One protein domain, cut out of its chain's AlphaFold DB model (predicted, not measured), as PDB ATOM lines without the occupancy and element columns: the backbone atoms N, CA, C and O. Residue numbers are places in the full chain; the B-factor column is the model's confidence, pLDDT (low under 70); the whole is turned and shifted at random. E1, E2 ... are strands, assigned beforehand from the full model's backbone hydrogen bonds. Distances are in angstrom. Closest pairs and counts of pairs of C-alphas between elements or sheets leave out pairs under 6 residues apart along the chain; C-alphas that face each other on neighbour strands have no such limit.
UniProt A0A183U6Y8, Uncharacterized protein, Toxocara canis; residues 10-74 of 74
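What this domain is: This is residues 10 to 74 of the 74 residues of an uncharacterized protein of Toxocara canis (UniProt A0A183U6Y8). With little regular structure, the model shows two separate strand hairpins, a longer one of E1 and E2 and a smaller one of E3 and E4, joined by the long loop of residues 41 to 53. The printed part has 65 residues, with four named strands in number order and no named helix. It is all strand, both sheets antiparallel, with 24 residues in named elements, under half. It is loose, with a radius of gyration of the C-alphas of 14.0 A, spanning 40 by 28 by 19 A.

How they stand to each other: E1, residues 10 to 16, and E2, residues 33 to 40, form an antiparallel hairpin at 157 degrees, with N 11 and O 38 within hydrogen-bond range at 2.8 A. E3, residues 54 to 57, and E4, residues 63 to 67, form another at 157 degrees, with N 56 and O 64 at 2.8 A. E1 and E2 are each apart from E3 and E4.

Where its parts are: E1 runs 20.2 A from C-alpha 10 at (210.901, 258.050, 140.097). E2 measures 22.9 A, E3 10.0 A. E4, 11.8 A, ends at C-alpha 67 (208.998, 256.839, 158.048).

The domain as a whole: The farthest C-alphas, Gly 44 and Gln 60, are 41.3 A apart. The printed part has no cut. Links E1 to E2 and E2 to E3 are long. Residues 43 to 45 have pLDDT under 70.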
ATOM      1  N   CYS A  10     211.177 258.962 138.989       87.69
ATOM      2  CA  CYS A  10     210.901 258.050 140.097       87.69
ATOM      3  C   CYS A  10     209.538 257.366 139.943       87.69
ATOM      4  O   CYS A  10     208.543 258.012 139.614       87.69
ATOM      5  N   LYS A  11     209.488 256.061 140.222       91.38
ATOM      6  CA  LYS A  11     208.278 255.237 140.292       91.38
ATOM      7  C   LYS A  11     208.089 254.739 141.722       91.38
ATOM      8  O   LYS A  11     209.036 254.275 142.355       91.38
ATOM      9  N   TYR A  12     206.851 254.810 142.191       92.25
ATOM     10  CA  TYR A  12     206.389 254.163 143.411       92.25
ATOM     11  C   TYR A  12     205.490 252.978 143.048       92.25
ATOM     12  O   TYR A  12     204.619 253.111 142.186       92.25
ATOM     13  N   SER A  13     205.717 251.842 143.702       93.75
ATOM     14  CA  SER A  13     204.990 250.587 143.502       93.75
ATOM     15  C   SER A  13     204.770 249.886 144.842       93.75
ATOM     16  O   SER A  13     205.573 250.029 145.765       93.75
ATOM     17  N   VAL A  14     203.698 249.103 144.938       94.12
ATOM     18  CA  VAL A  14     203.374 248.291 146.118       94.12
ATOM     19  C   VAL A  14     203.295 246.832 145.697       94.12
ATOM     20  O   VAL A  14     202.681 246.529 144.678       94.12
ATOM     21  N   PHE A  15     203.911 245.943 146.471       95.50
ATOM     22  CA  PHE A  15     203.985 244.509 146.195       95.50
ATOM     23  C   PHE A  15     203.354 243.688 147.324       95.50
ATOM     24  O   PHE A  15     203.415 244.086 148.488       95.50
ATOM     25  N   ALA A  16     202.746 242.552 146.980       95.12
ATOM     26  CA  ALA A  16     202.167 241.608 147.942       95.12
ATOM     27  C   ALA A  16     203.246 240.752 148.614       95.12
ATOM     28  O   ALA A  16     204.145 240.273 147.935       95.12
ATOM     29  N   ASP A  17     203.142 240.509 149.920       92.06
ATOM     30  CA  ASP A  17     203.943 239.509 150.649       92.06
ATOM     31  C   ASP A  17     205.480 239.685 150.602       92.06
ATOM     32  O   ASP A  17     206.213 238.835 151.111       92.06
ATOM     33  N   GLY A  18     206.004 240.785 150.045       91.31
ATOM     34  CA  GLY A  18     207.439 241.076 150.018       91.31
ATOM     35  C   GLY A  18     207.957 241.684 148.706       91.31
ATOM     36  O   GLY A  18     207.172 242.025 147.821       91.31
ATOM     37  N   PRO A  19     209.291 241.833 148.570       90.75
ATOM     38  CA  PRO A  19     209.928 242.453 147.403       90.75
ATOM     39  C   PRO A  19     209.798 241.638 146.109       90.75
ATOM     40  O   PRO A  19     209.777 242.227 145.032       90.75
ATOM     41  N   ASP A  20     209.677 240.311 146.211       93.12
ATOM     42  CA  ASP A  20     209.469 239.403 145.070       93.12
ATOM     43  C   ASP A  20     207.978 239.158 144.772       93.12
ATOM     44  O   ASP A  20     207.615 238.302 143.963       93.12
ATOM     45  N   GLY A  21     207.104 239.897 145.457       91.75
ATOM     46  CA  GLY A  21     205.664 239.844 145.289       91.75
ATOM     47  C   GLY A  21     205.179 240.293 143.917       91.75
ATOM     48  O   GLY A  21     205.908 240.883 143.121       91.75
ATOM     49  N   SER A  22     203.891 240.091 143.652       94.25
ATOM     50  CA  SER A  22     203.223 240.764 142.534       94.25
ATOM     51  C   SER A  22     202.912 242.217 142.890       94.25
ATOM     52  O   SER A  22     202.506 242.491 144.021       94.25
ATOM     53  N   GLU A  23     203.046 243.136 141.929       94.94
ATOM     54  CA  GLU A  23     202.587 244.522 142.089       94.94
ATOM     55  C   GLU A  23     201.056 244.539 142.245       94.94
ATOM     56  O   GLU A  23     200.335 243.891 141.483       94.94
ATOM     57  N   ILE A  24     200.559 245.263 143.244       94.56
ATOM     58  CA  ILE A  24     199.150 245.277 143.652       94.56
ATOM     59  C   ILE A  24     198.624 246.705 143.777       94.56
ATOM     60  O   ILE A  24     199.355 247.638 144.099       94.56
ATOM     61  N   ALA A  25     197.320 246.858 143.550       91.31
ATOM     62  CA  ALA A  25     196.607 248.127 143.711       91.31
ATOM     63  C   ALA A  25     195.626 248.126 144.897       91.31
ATOM     64  O   ALA A  25     195.102 249.174 145.264       91.31
ATOM     65  N   SER A  26     195.355 246.959 145.486       89.69
ATOM     66  CA  SER A  26     194.403 246.787 146.582       89.69
ATOM     67  C   SER A  26     194.853 245.669 147.512       89.69
ATOM     68  O   SER A  26     195.408 244.673 147.051       89.69
ATOM     69  N   LEU A  27     194.555 245.831 148.796       90.00
ATOM     70  CA  LEU A  27     194.937 244.945 149.891       90.00
ATOM     71  C   LEU A  27     193.780 244.836 150.878       90.00
ATOM     72  O   LEU A  27     192.942 245.739 150.950       90.00
ATOM     73  N   ASN A  28     193.763 243.765 151.665       92.44
ATOM     74  CA  ASN A  28     192.866 243.633 152.802       92.44
ATOM     75  C   ASN A  28     193.567 244.040 154.100       92.44
ATOM     76  O   ASN A  28     194.793 244.092 154.205       92.44
ATOM     77  N   LEU A  29     192.761 244.321 155.123       90.44
ATOM     78  CA  LEU A  29     193.277 244.584 156.460       90.44
ATOM     79  C   LEU A  29     193.994 243.342 156.998       90.44
ATOM     80  O   LEU A  29     193.392 242.276 157.109       90.44
ATOM     81  N   GLY A  30     195.261 243.517 157.375       91.31
ATOM     82  CA  GLY A  30     196.123 242.451 157.890       91.31
ATOM     83  C   GLY A  30     197.079 241.854 156.857       91.31
ATOM     84  O   GLY A  30     197.994 241.138 157.257       91.31
ATOM     85  N   ASP A  31     196.917 242.177 155.572       92.31
ATOM     86  CA  ASP A  31     197.834 241.724 154.526       92.31
ATOM     87  C   ASP A  31     199.201 242.416 154.669       92.31
ATOM     88  O   ASP A  31     199.295 243.605 155.000       92.31
ATOM     89  N   LEU A  32     200.275 241.671 154.400       90.69
ATOM     90  CA  LEU A  32     201.623 242.222 154.353       90.69
ATOM     91  C   LEU A  32     201.882 242.813 152.966       90.69
ATOM     92  O   LEU A  32     201.706 242.150 151.944       90.69
ATOM     93  N   MET A  33     202.360 244.053 152.936       92.31
ATOM     94  CA  MET A  33     202.739 244.731 151.701       92.31
ATOM     95  C   MET A  33     204.163 245.266 151.767       92.31
ATOM     96  O   MET A  33     204.691 245.574 152.836       92.31
ATOM     97  N   TYR A  34     204.767 245.409 150.596       93.38
ATOM     98  CA  TYR A  34     206.105 245.943 150.421       93.38
ATOM     99  C   TYR A  34     206.061 247.189 149.539       93.38
ATOM    100  O   TYR A  34     205.692 247.131 148.365       93.38
ATOM    101  N   HIS A  35     206.443 248.328 150.112       92.31
ATOM    102  CA  HIS A  35     206.525 249.592 149.394       92.31
ATOM    103  C   HIS A  35     207.890 249.735 148.724       92.31
ATOM    104  O   HIS A  35     208.928 249.636 149.377       92.31
ATOM    105  N   SER A  36     207.888 250.009 147.423       91.81
ATOM    106  CA  SER A  36     209.100 250.145 146.625       91.81
ATOM    107  C   SER A  36     209.127 251.491 145.920       91.81
ATOM    108  O   SER A  36     208.180 251.880 145.234       91.81
ATOM    109  N   TRP A  37     210.251 252.182 146.063       91.19
ATOM    110  CA  TRP A  37     210.578 253.373 145.299       91.19
ATOM    111  C   TRP A  37     211.771 253.030 144.416       91.19
ATOM    112  O   TRP A  37     212.746 252.440 144.882       91.19
ATOM    113  N   SER A  38     211.716 253.421 143.147       88.25
ATOM    114  CA  SER A  38     212.820 253.262 142.203       88.25
ATOM    115  C   SER A  38     212.960 254.521 141.364       88.25
ATOM    116  O   SER A  38     211.968 255.011 140.832       88.25
ATOM    117  N   CYS A  39     214.174 255.050 141.246       87.31
ATOM    118  CA  CYS A  39     214.464 256.239 140.450       87.31
ATOM    119  C   CYS A  39     215.496 255.902 139.377       87.31
ATOM    120  O   CYS A  39     216.536 255.320 139.682       87.31
ATOM    121  N   SER A  40     215.220 256.287 138.131       84.44
ATOM    122  CA  SER A  40     216.154 256.159 137.015       84.44
ATOM    123  C   SER A  40     216.758 257.515 136.649       84.44
ATOM    124  O   SER A  40     216.095 258.553 136.695       84.44
ATOM    125  N   TYR A  41     218.044 257.500 136.294       80.81
ATOM    126  CA  TYR A  41     218.819 258.684 135.927       80.81
ATOM    127  C   TYR A  41     219.287 258.567 134.476       80.81
ATOM    128  O   TYR A  41     219.760 257.515 134.050       80.81
ATOM    129  N   HIS A  42     219.218 259.660 133.711       70.12
ATOM    130  CA  HIS A  42     219.681 259.669 132.319       70.12
ATOM    131  C   HIS A  42     221.209 259.600 132.168       70.12
ATOM    132  O   HIS A  42     221.702 259.222 131.105       70.12
ATOM    133  N   LYS A  43     221.975 259.950 133.210       65.75
ATOM    134  CA  LYS A  43     223.445 259.961 133.185       65.75
ATOM    135  C   LYS A  43     224.047 259.317 134.436       65.75
ATOM    136  O   LYS A  43     224.534 260.031 135.300       65.75
ATOM    137  N   GLY A  44     224.073 257.986 134.474       61.56
ATOM    138  CA  GLY A  44     224.889 257.187 135.403       61.56
ATOM    139  C   GLY A  44     224.487 257.229 136.885       61.56
ATOM    140  O   GLY A  44     223.676 258.049 137.315       61.56
ATOM    141  N   ASP A  45     225.100 256.337 137.666       67.00
ATOM    142  CA  ASP A  45     224.790 256.069 139.080       67.00
ATOM    143  C   ASP A  45     225.477 257.054 140.046       67.00
ATOM    144  O   ASP A  45     226.174 256.662 140.980       67.00
ATOM    145  N   PHE A  46     225.330 258.363 139.823       71.88
ATOM    146  CA  PHE A  46     225.928 259.373 140.716       71.88
ATOM    147  C   PHE A  46     225.133 259.610 142.004       71.88
ATOM    148  O   PHE A  46     225.632 260.263 142.921       71.88
ATOM    149  N   TYR A  47     223.899 259.114 142.074       74.69
ATOM    150  CA  TYR A  47     222.960 259.433 143.140       74.69
ATOM    151  C   TYR A  47     222.415 258.164 143.787       74.69
ATOM    152  O   TYR A  47     221.987 257.234 143.106       74.69
ATOM    153  N   CYS A  48     222.370 258.164 145.117       79.25
ATOM    154  CA  CYS A  48     221.597 257.205 145.897       79.25
ATOM    155  C   CYS A  48     220.283 257.849 146.345       79.25
ATOM    156  O   CYS A  48     220.193 259.069 146.490       79.25
ATOM    157  N   MET A  49     219.270 257.022 146.588       84.25
ATOM    158  CA  MET A  49     217.979 257.471 147.098       84.25
ATOM    159  C   MET A  49     217.825 257.094 148.570       84.25
ATOM    160  O   MET A  49     218.108 255.965 148.960       84.25
ATOM    161  N   GLN A  50     217.316 258.036 149.361       87.50
ATOM    162  CA  GLN A  50     216.865 257.812 150.729       87.50
ATOM    163  C   GLN A  50     215.432 258.324 150.864       87.50
ATOM    164  O   GLN A  50     215.111 259.424 150.412       87.50
ATOM    165  N   ILE A  51     214.573 257.533 151.504       89.69
ATOM    166  CA  ILE A  51     213.213 257.956 151.835       89.69
ATOM    167  C   ILE A  51     213.303 258.852 153.068       89.69
ATOM    168  O   ILE A  51     213.682 258.393 154.141       89.69
ATOM    169  N   HIS A  52     212.987 260.135 152.903       90.62
ATOM    170  CA  HIS A  52     213.047 261.102 153.999       90.62
ATOM    171  C   HIS A  52     211.804 261.071 154.879       90.62
ATOM    172  O   HIS A  52     211.916 261.294 156.067       90.62
ATOM    173  N   THR A  53     210.600 260.903 154.328       91.19
ATOM    174  CA  THR A  53     209.362 260.850 155.122       91.19
ATOM    175  C   THR A  53     208.303 260.088 154.344       91.19
ATOM    176  O   THR A  53     208.148 260.303 153.143       91.19
ATOM    177  N   CYS A  54     207.567 259.217 155.029       91.56
ATOM    178  CA  CYS A  54     206.417 258.516 154.472       91.56
ATOM    179  C   CYS A  54     205.250 258.644 155.444       91.56
ATOM    180  O   CYS A  54     205.382 258.312 156.624       91.56
ATOM    181  N   THR A  55     204.123 259.138 154.946       93.31
ATOM    182  CA  THR A  55     202.897 259.332 155.717       93.31
ATOM    183  C   THR A  55     201.730 258.682 154.992       93.31
ATOM    184  O   THR A  55     201.556 258.902 153.794       93.31
ATOM    185  N   ALA A  56     200.927 257.911 155.718       91.50
ATOM    186  CA  ALA A  56     199.643 257.419 155.242       91.50
ATOM    187  C   ALA A  56     198.535 258.391 155.657       91.50
ATOM    188  O   ALA A  56     198.468 258.783 156.821       91.50
ATOM    189  N   ASP A  57     197.685 258.764 154.706       93.44
ATOM    190  CA  ASP A  57     196.499 259.596 154.923       93.44
ATOM    191  C   ASP A  57     195.255 258.697 154.936       93.44
ATOM    192  O   ASP A  57     195.099 257.838 154.063       93.44
ATOM    193  N   ASP A  58     194.384 258.879 155.927       90.75
ATOM    194  CA  ASP A  58     193.111 258.161 156.045       90.75
ATOM    195  C   ASP A  58     191.988 258.736 155.155       90.75
ATOM    196  O   ASP A  58     190.866 258.225 155.156       90.75
ATOM    197  N   GLY A  59     192.271 259.803 154.404       91.00
ATOM    198  CA  GLY A  59     191.320 260.521 153.557       91.00
ATOM    199  C   GLY A  59     190.403 261.479 154.325       91.00
ATOM    200  O   GLY A  59     189.629 262.208 153.705       91.00
ATOM    201  N   GLN A  60     190.488 261.506 155.658       92.94
ATOM    202  CA  GLN A  60     189.782 262.438 156.544       92.94
ATOM    203  C   GLN A  60     190.724 263.509 157.116       92.94
ATOM    204  O   GLN A  60     190.299 264.345 157.916       92.94
ATOM    205  N   GLY A  61     191.986 263.523 156.672       89.38
ATOM    206  CA  GLY A  61     193.004 264.483 157.083       89.38
ATOM    207  C   GLY A  61     193.831 264.029 158.285       89.38
ATOM    208  O   GLY A  61     194.662 264.804 158.768       89.38
ATOM    209  N   THR A  62     193.646 262.796 158.766       93.12
ATOM    210  CA  THR A  62     194.550 262.206 159.754       93.12
ATOM    211  C   THR A  62     195.725 261.579 159.022       93.12
ATOM    212  O   THR A  62     195.562 260.635 158.251       93.12
ATOM    213  N   MET A  63     196.932 262.066 159.305       92.56
ATOM    214  CA  MET A  63     198.157 261.497 158.754       92.56
ATOM    215  C   MET A  63     198.909 260.688 159.805       92.56
ATOM    216  O   MET A  63     199.192 261.178 160.898       92.56
ATOM    217  N   GLN A  64     199.263 259.458 159.452       93.06
ATOM    218  CA  GLN A  64     200.101 258.575 160.255       93.06
ATOM    219  C   GLN A  64     201.493 258.500 159.640       93.06
ATOM    220  O   GLN A  64     201.639 258.206 158.455       93.06
ATOM    221  N   THR A  65     202.525 258.784 160.432       92.38
ATOM    222  CA  THR A  65     203.917 258.725 159.962       92.38
ATOM    223  C   THR A  65     204.425 257.292 160.053       92.38
ATOM    224  O   THR A  65     204.381 256.697 161.123       92.38
ATOM    225  N   ILE A  66     204.912 256.763 158.933       92.06
ATOM    226  CA  ILE A  66     205.512 255.426 158.819       92.06
ATOM    227  C   ILE A  66     207.036 255.542 158.819       92.06
ATOM    228  O   ILE A  66     207.724 254.778 159.487       92.06
ATOM    229  N   VAL A  67     207.566 256.521 158.080       92.75
ATOM    230  CA  VAL A  67     208.998 256.839 158.048       92.75
ATOM    231  C   VAL A  67     209.173 258.276 158.512       92.75
ATOM    232  O   VAL A  67     208.577 259.187 157.930       92.75
ATOM    233  N   ASP A  68     209.963 258.470 159.566       90.50
ATOM    234  CA  ASP A  68     210.251 259.781 160.145       90.50
ATOM    235  C   ASP A  68     211.204 260.603 159.268       90.50
ATOM    236  O   ASP A  68     211.829 260.070 158.361       90.50
ATOM    237  N   ARG A  69     211.370 261.895 159.585       91.12
ATOM    238  CA  ARG A  69     212.252 262.846 158.869       91.12
ATOM    239  C   ARG A  69     213.730 262.441 158.774       91.12
ATOM    240  O   ARG A  69     214.479 263.057 158.028       91.12
ATOM    241  N   ASN A  70     214.185 261.490 159.580       89.25
ATOM    242  CA  ASN A  70     215.562 261.013 159.543       89.25
ATOM    243  C   ASN A  70     215.702 259.791 158.616       89.25
ATOM    244  O   ASN A  70     216.818 259.341 158.360       89.25
ATOM    245  N   GLY A  71     214.586 259.268 158.095       86.94
ATOM    246  CA  GLY A  71     214.528 258.050 157.299       86.94
ATOM    247  C   GLY A  71     214.392 256.776 158.134       86.94
ATOM    248  O   GLY A  71     214.690 255.698 157.624       86.94
ATOM    249  N   TYR A  72     213.976 256.874 159.401       87.75
ATOM    250  CA  TYR A  72     213.744 255.709 160.254       87.75
ATOM    251  C   TYR A  72     212.286 255.260 160.190       87.75
ATOM    252  O   TYR A  72     211.372 256.078 160.314       87.75
ATOM    253  N   CYS A  73     212.072 253.954 160.017       84.50
ATOM    254  CA  CYS A  73     210.748 253.352 160.152       84.50
ATOM    255  C   CYS A  73     210.323 253.358 161.626       84.50
ATOM    256  O   CYS A  73     211.117 252.973 162.489       84.50
ATOM    257  N   LEU A  74     209.094 253.807 161.884       76.25
ATOM    258  CA  LEU A  74     208.465 253.827 163.207       76.25
ATOM    259  C   LEU A  74     207.754 252.509 163.534       76.25
ATOM    260  O   LEU A  74     207.264 251.845 162.592       76.25
TER     261      LEU A  74